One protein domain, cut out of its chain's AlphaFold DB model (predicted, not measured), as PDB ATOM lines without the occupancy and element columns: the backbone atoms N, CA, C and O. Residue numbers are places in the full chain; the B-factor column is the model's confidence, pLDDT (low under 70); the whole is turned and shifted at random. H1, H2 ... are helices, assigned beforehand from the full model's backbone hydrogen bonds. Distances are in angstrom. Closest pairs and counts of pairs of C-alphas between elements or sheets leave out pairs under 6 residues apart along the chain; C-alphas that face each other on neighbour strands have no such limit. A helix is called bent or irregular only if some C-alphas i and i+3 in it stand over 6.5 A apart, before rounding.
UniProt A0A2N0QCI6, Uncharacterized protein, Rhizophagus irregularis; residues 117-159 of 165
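AT A GLANCE: This is residues 117 to 159 of the 165 residues of an uncharacterized protein of Rhizophagus irregularis (UniProt A0A2N0QCI6). Three helices are strung along a flat, open horseshoe: H2 makes the top of the arch, H1 one limb and H3 the other, with no helix packed on another. The printed part has 43 residues, three named helices in the order H1, H2, H3 and no named strand, and its class is all helix. It is only just extended, close to loose, with a radius of gyration of the C-alphas of 14.1 A and spans of 35 by 28 by 10 A.

HOW THE PARTS SIT: H2, residues 134 to 144, is apart from H1, residues 121 to 131, and from H3, residues 151 to 157. H1 and H3 are apart too. A tight link of 2 residues joins H1 to H2, and a short link of 6 residues joins H2 to H3. In H1 and H3 every O i to N i+4 pair is within hydrogen-bond range; in H2, 5 of 7 are.

IN THESE COORDINATES: H2 is 15.8 A long; it is irregular, but only just: C-alphas 135 and 138 are 7.0 A apart. H1, 15.2 A, begins at C-alpha 121 (-18.626, -59.766, 29.552). H3, 10.2 A, ends at C-alpha 157 (-23.488, -33.057, 21.331).

THE WHOLE: The two C-alphas farthest apart, those of Thr 120 and Asp 145, are 35.2 A apart. The printed part has no cut, and no link is long. Mean pLDDT of the printed part is 70.3; 18 residues are under 70, among them 117 to 128.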
ATOM      1  N   VAL A 117     -17.369 -49.177  23.782       43.41
ATOM      2  CA  VAL A 117     -16.685 -50.461  23.738       43.41
ATOM      3  C   VAL A 117     -16.931 -51.126  25.086       43.41
ATOM      4  O   VAL A 117     -16.291 -50.824  26.086       43.41
ATOM      5  N   VAL A 118     -17.896 -52.034  25.121       49.28
ATOM      6  CA  VAL A 118     -18.037 -52.988  26.210       49.28
ATOM      7  C   VAL A 118     -16.979 -54.059  25.949       49.28
ATOM      8  O   VAL A 118     -17.181 -54.979  25.154       49.28
ATOM      9  N   ILE A 119     -15.796 -53.871  26.537       51.78
ATOM     10  CA  ILE A 119     -14.580 -54.649  26.257       51.78
ATOM     11  C   ILE A 119     -14.716 -56.075  26.816       51.78
ATOM     12  O   ILE A 119     -14.127 -57.025  26.287       51.78
ATOM     13  N   THR A 120     -15.527 -56.262  27.860       55.09
ATOM     14  CA  THR A 120     -15.619 -57.518  28.606       55.09
ATOM     15  C   THR A 120     -17.060 -57.946  28.934       55.09
ATOM     16  O   THR A 120     -17.947 -57.113  29.118       55.09
ATOM     17  N   PRO A 121     -17.321 -59.261  29.103       59.84
ATOM     18  CA  PRO A 121     -18.626 -59.766  29.552       59.84
ATOM     19  C   PRO A 121     -19.081 -59.223  30.918       59.84
ATOM     20  O   PRO A 121     -20.264 -59.270  31.242       59.84
ATOM     21  N   TYR A 122     -18.143 -58.745  31.739       60.03
ATOM     22  CA  TYR A 122     -18.429 -58.121  33.027       60.03
ATOM     23  C   TYR A 122     -18.982 -56.703  32.848       60.03
ATOM     24  O   TYR A 122     -20.031 -56.381  33.398       60.03
ATOM     25  N   GLU A 123     -18.342 -55.897  32.000       59.34
ATOM     26  CA  GLU A 123     -18.839 -54.570  31.628       59.34
ATOM     27  C   GLU A 123     -20.198 -54.662  30.925       59.34
ATOM     28  O   GLU A 123     -21.047 -53.803  31.141       59.34
ATOM     29  N   GLN A 124     -20.452 -55.737  30.167       63.78
ATOM     30  CA  GLN A 124     -21.762 -55.973  29.555       63.78
ATOM     31  C   GLN A 124     -22.847 -56.166  30.612       63.78
ATOM     32  O   GLN A 124     -23.899 -55.544  30.531       63.78
ATOM     33  N   LYS A 125     -22.578 -56.968  31.648       68.88
ATOM     34  CA  LYS A 125     -23.521 -57.149  32.759       68.88
ATOM     35  C   LYS A 125     -23.761 -55.858  33.537       68.88
ATOM     36  O   LYS A 125     -24.878 -55.635  33.991       68.88
ATOM     37  N   ILE A 126     -22.736 -55.021  33.701       69.25
ATOM     38  CA  ILE A 126     -22.885 -53.706  34.338       69.25
ATOM     39  C   ILE A 126     -23.754 -52.800  33.469       69.25
ATOM     40  O   ILE A 126     -24.686 -52.191  33.983       69.25
ATOM     41  N   PHE A 127     -23.495 -52.748  32.164       68.12
ATOM     42  CA  PHE A 127     -24.295 -51.969  31.226       68.12
ATOM     43  C   PHE A 127     -25.756 -52.437  31.207       68.12
ATOM     44  O   PHE A 127     -26.656 -51.625  31.393       68.12
ATOM     45  N   ASP A 128     -25.996 -53.744  31.091       68.62
ATOM     46  CA  ASP A 128     -27.340 -54.326  31.112       68.62
ATOM     47  C   ASP A 128     -28.056 -54.048  32.445       68.62
ATOM     48  O   ASP A 128     -29.257 -53.779  32.457       68.62
ATOM     49  N   SER A 129     -27.327 -54.069  33.565       73.19
ATOM     50  CA  SER A 129     -27.849 -53.708  34.889       73.19
ATOM     51  C   SER A 129     -28.219 -52.225  34.980       73.19
ATOM     52  O   SER A 129     -29.261 -51.887  35.536       73.19
ATOM     53  N   LEU A 130     -27.406 -51.336  34.401       68.50
ATOM     54  CA  LEU A 130     -27.661 -49.895  34.377       68.50
ATOM     55  C   LEU A 130     -28.844 -49.545  33.473       68.50
ATOM     56  O   LEU A 130     -29.740 -48.829  33.907       68.50
ATOM     57  N   VAL A 131     -28.890 -50.079  32.251       66.50
ATOM     58  CA  VAL A 131     -29.957 -49.796  31.277       66.50
ATOM     59  C   VAL A 131     -31.306 -50.344  31.739       66.50
ATOM     60  O   VAL A 131     -32.331 -49.689  31.563       66.50
ATOM     61  N   ASN A 132     -31.320 -51.518  32.374       68.75
ATOM     62  CA  ASN A 132     -32.550 -52.131  32.878       68.75
ATOM     63  C   ASN A 132     -32.870 -51.747  34.331       68.75
ATOM     64  O   ASN A 132     -33.747 -52.356  34.951       68.75
ATOM     65  N   ASN A 133     -32.185 -50.744  34.894       75.19
ATOM     66  CA  ASN A 133     -32.412 -50.345  36.273       75.19
ATOM     67  C   ASN A 133     -33.787 -49.681  36.438       75.19
ATOM     68  O   ASN A 133     -34.089 -48.639  35.857       75.19
ATOM     69  N   ILE A 134     -34.618 -50.275  37.294       70.94
ATOM     70  CA  ILE A 134     -35.976 -49.813  37.596       70.94
ATOM     71  C   ILE A 134     -35.965 -48.396  38.199       70.94
ATOM     72  O   ILE A 134     -36.930 -47.656  38.012       70.94
ATOM     73  N   SER A 135     -34.874 -47.985  38.857       73.94
ATOM     74  CA  SER A 135     -34.725 -46.630  39.405       73.94
ATOM     75  C   SER A 135     -34.663 -45.532  38.339       73.94
ATOM     76  O   SER A 135     -34.868 -44.368  38.669       73.94
ATOM     77  N   LEU A 136     -34.435 -45.882  37.067       69.19
ATOM     78  CA  LEU A 136     -34.427 -44.945  35.941       69.19
ATOM     79  C   LEU A 136     -35.812 -44.764  35.295       69.19
ATOM     80  O   LEU A 136     -35.980 -43.889  34.448       69.19
ATOM     81  N   LYS A 137     -36.833 -45.529  35.715       72.69
ATOM     82  CA  LYS A 137     -38.215 -45.373  35.221       72.69
ATOM     83  C   LYS A 137     -38.795 -43.959  35.391       72.69
ATOM     84  O   LYS A 137     -39.486 -43.513  34.480       72.69
ATOM     85  N   PRO A 138     -38.541 -43.227  36.496       77.81
ATOM     86  CA  PRO A 138     -39.008 -41.848  36.619       77.81
ATOM     87  C   PRO A 138     -38.396 -40.939  35.548       77.81
ATOM     88  O   PRO A 138     -39.100 -40.136  34.945       77.81
ATOM     89  N   ILE A 139     -37.103 -41.110  35.251       73.69
ATOM     90  CA  ILE A 139     -36.410 -40.353  34.199       73.69
ATOM     91  C   ILE A 139     -37.043 -40.659  32.841       73.69
ATOM     92  O   ILE A 139     -37.333 -39.739  32.090       73.69
ATOM     93  N   GLU A 140     -37.340 -41.925  32.555       70.31
ATOM     94  CA  GLU A 140     -38.043 -42.317  31.332       70.31
ATOM     95  C   GLU A 140     -39.405 -41.620  31.177       70.31
ATOM     96  O   GLU A 140     -39.710 -41.112  30.099       70.31
ATOM     97  N   GLN A 141     -40.200 -41.532  32.246       77.25
ATOM     98  CA  GLN A 141     -41.462 -40.785  32.214       77.25
ATOM     99  C   GLN A 141     -41.233 -39.294  31.950       77.25
ATOM    100  O   GLN A 141     -41.939 -38.706  31.140       77.25
ATOM    101  N   HIS A 142     -40.208 -38.686  32.552       79.38
ATOM    102  CA  HIS A 142     -39.858 -37.292  32.273       79.38
ATOM    103  C   HIS A 142     -39.421 -37.057  30.818       79.38
ATOM    104  O   HIS A 142     -39.713 -35.992  30.274       79.38
ATOM    105  N   ILE A 143     -38.759 -38.033  30.184       75.75
ATOM    106  CA  ILE A 143     -38.418 -37.995  28.753       75.75
ATOM    107  C   ILE A 143     -39.693 -38.031  27.906       75.75
ATOM    108  O   ILE A 143     -39.865 -37.181  27.035       75.75
ATOM    109  N   LEU A 144     -40.583 -38.996  28.167       73.81
ATOM    110  CA  LEU A 144     -41.834 -39.174  27.418       73.81
ATOM    111  C   LEU A 144     -42.780 -37.976  27.569       73.81
ATOM    112  O   LEU A 144     -43.397 -37.556  26.595       73.81
ATOM    113  N   ASP A 145     -42.832 -37.392  28.763       83.00
ATOM    114  CA  ASP A 145     -43.632 -36.204  29.065       83.00
ATOM    115  C   ASP A 145     -43.004 -34.905  28.514       83.00
ATOM    116  O   ASP A 145     -43.550 -33.822  28.725       83.00
ATOM    117  N   GLY A 146     -41.835 -34.978  27.862       77.25
ATOM    118  CA  GLY A 146     -41.127 -33.814  27.319       77.25
ATOM    119  C   GLY A 146     -40.656 -32.822  28.387       77.25
ATOM    120  O   GLY A 146     -40.434 -31.652  28.089       77.25
ATOM    121  N   ARG A 147     -40.520 -33.267  29.643       80.50
ATOM    122  CA  ARG A 147     -40.154 -32.416  30.792       80.50
ATOM    123  C   ARG A 147     -38.650 -32.188  30.930       80.50
ATOM    124  O   ARG A 147     -38.238 -31.418  31.792       80.50
ATOM    125  N   ILE A 148     -37.837 -32.873  30.129       80.00
ATOM    126  CA  ILE A 148     -36.385 -32.693  30.118       80.00
ATOM    127  C   ILE A 148     -36.027 -31.642  29.073       80.00
ATOM    128  O   ILE A 148     -36.293 -31.822  27.884       80.00
ATOM    129  N   ASP A 149     -35.405 -30.553  29.521       83.06
ATOM    130  CA  ASP A 149     -34.819 -29.563  28.627       83.06
ATOM    131  C   ASP A 149     -33.506 -30.101  28.042       83.06
ATOM    132  O   ASP A 149     -32.487 -30.222  28.722       83.06
ATOM    133  N   TRP A 150     -33.544 -30.431  26.755       81.44
ATOM    134  CA  TRP A 150     -32.400 -30.950  26.011       81.44
ATOM    135  C   TRP A 150     -31.551 -29.859  25.358       81.44
ATOM    136  O   TRP A 150     -30.618 -30.186  24.626       81.44
ATOM    137  N   THR A 151     -31.854 -28.574  25.572       83.12
ATOM    138  CA  THR A 151     -31.213 -27.458  24.858       83.12
ATOM    139  C   THR A 151     -29.693 -27.489  25.010       83.12
ATOM    140  O   THR A 151     -28.968 -27.489  24.012       83.12
ATOM    141  N   PHE A 152     -29.198 -27.616  26.242       68.12
ATOM    142  CA  PHE A 152     -27.759 -27.684  26.508       68.12
ATOM    143  C   PHE A 152     -27.137 -29.018  26.087       68.12
ATOM    144  O   PHE A 152     -26.032 -29.030  25.552       68.12
ATOM    145  N   THR A 153     -27.847 -30.141  26.239       74.25
ATOM    146  CA  THR A 153     -27.378 -31.449  25.750       74.25
ATOM    147  C   THR A 153     -27.193 -31.439  24.236       74.25
ATOM    148  O   THR A 153     -26.203 -31.957  23.724       74.25
ATOM    149  N   LYS A 154     -28.114 -30.799  23.510       73.50
ATOM    150  CA  LYS A 154     -28.034 -30.615  22.063       73.50
ATOM    151  C   LYS A 154     -26.863 -29.712  21.684       73.50
ATOM    152  O   LYS A 154     -26.154 -30.038  20.740       73.50
ATOM    153  N   GLN A 155     -26.642 -28.608  22.397       71.75
ATOM    154  CA  GLN A 155     -25.477 -27.746  22.164       71.75
ATOM    155  C   GLN A 155     -24.162 -28.498  22.392       71.75
ATOM    156  O   GLN A 155     -23.258 -28.390  21.576       71.75
ATOM    157  N   TRP A 156     -24.084 -29.310  23.447       73.62
ATOM    158  CA  TRP A 156     -22.900 -30.104  23.761       73.62
ATOM    159  C   TRP A 156     -22.642 -31.219  22.736       73.62
ATOM    160  O   TRP A 156     -21.522 -31.348  22.260       73.62
ATOM    161  N   MET A 157     -23.663 -31.987  22.332       64.75
ATOM    162  CA  MET A 157     -23.488 -33.057  21.331       64.75
ATOM    163  C   MET A 157     -23.105 -32.527  19.946       64.75
ATOM    164  O   MET A 157     -22.461 -33.235  19.181       64.75
ATOM    165  N   ASN A 158     -23.502 -31.294  19.624       70.81
ATOM    166  CA  ASN A 158     -23.145 -30.635  18.368       70.81
ATOM    167  C   ASN A 158     -21.911 -29.727  18.502       70.81
ATOM    168  O   ASN A 158     -21.559 -29.045  17.543       70.81
ATOM    169  N   PHE A 159     -21.263 -29.684  19.669       73.88
ATOM    170  CA  PHE A 159     -20.036 -28.923  19.849       73.88
ATOM    171  C   PHE A 159     -18.867 -29.711  19.259       73.88
ATOM    172  O   PHE A 159     -18.446 -30.730  19.807       73.88
TER     173      PHE A 159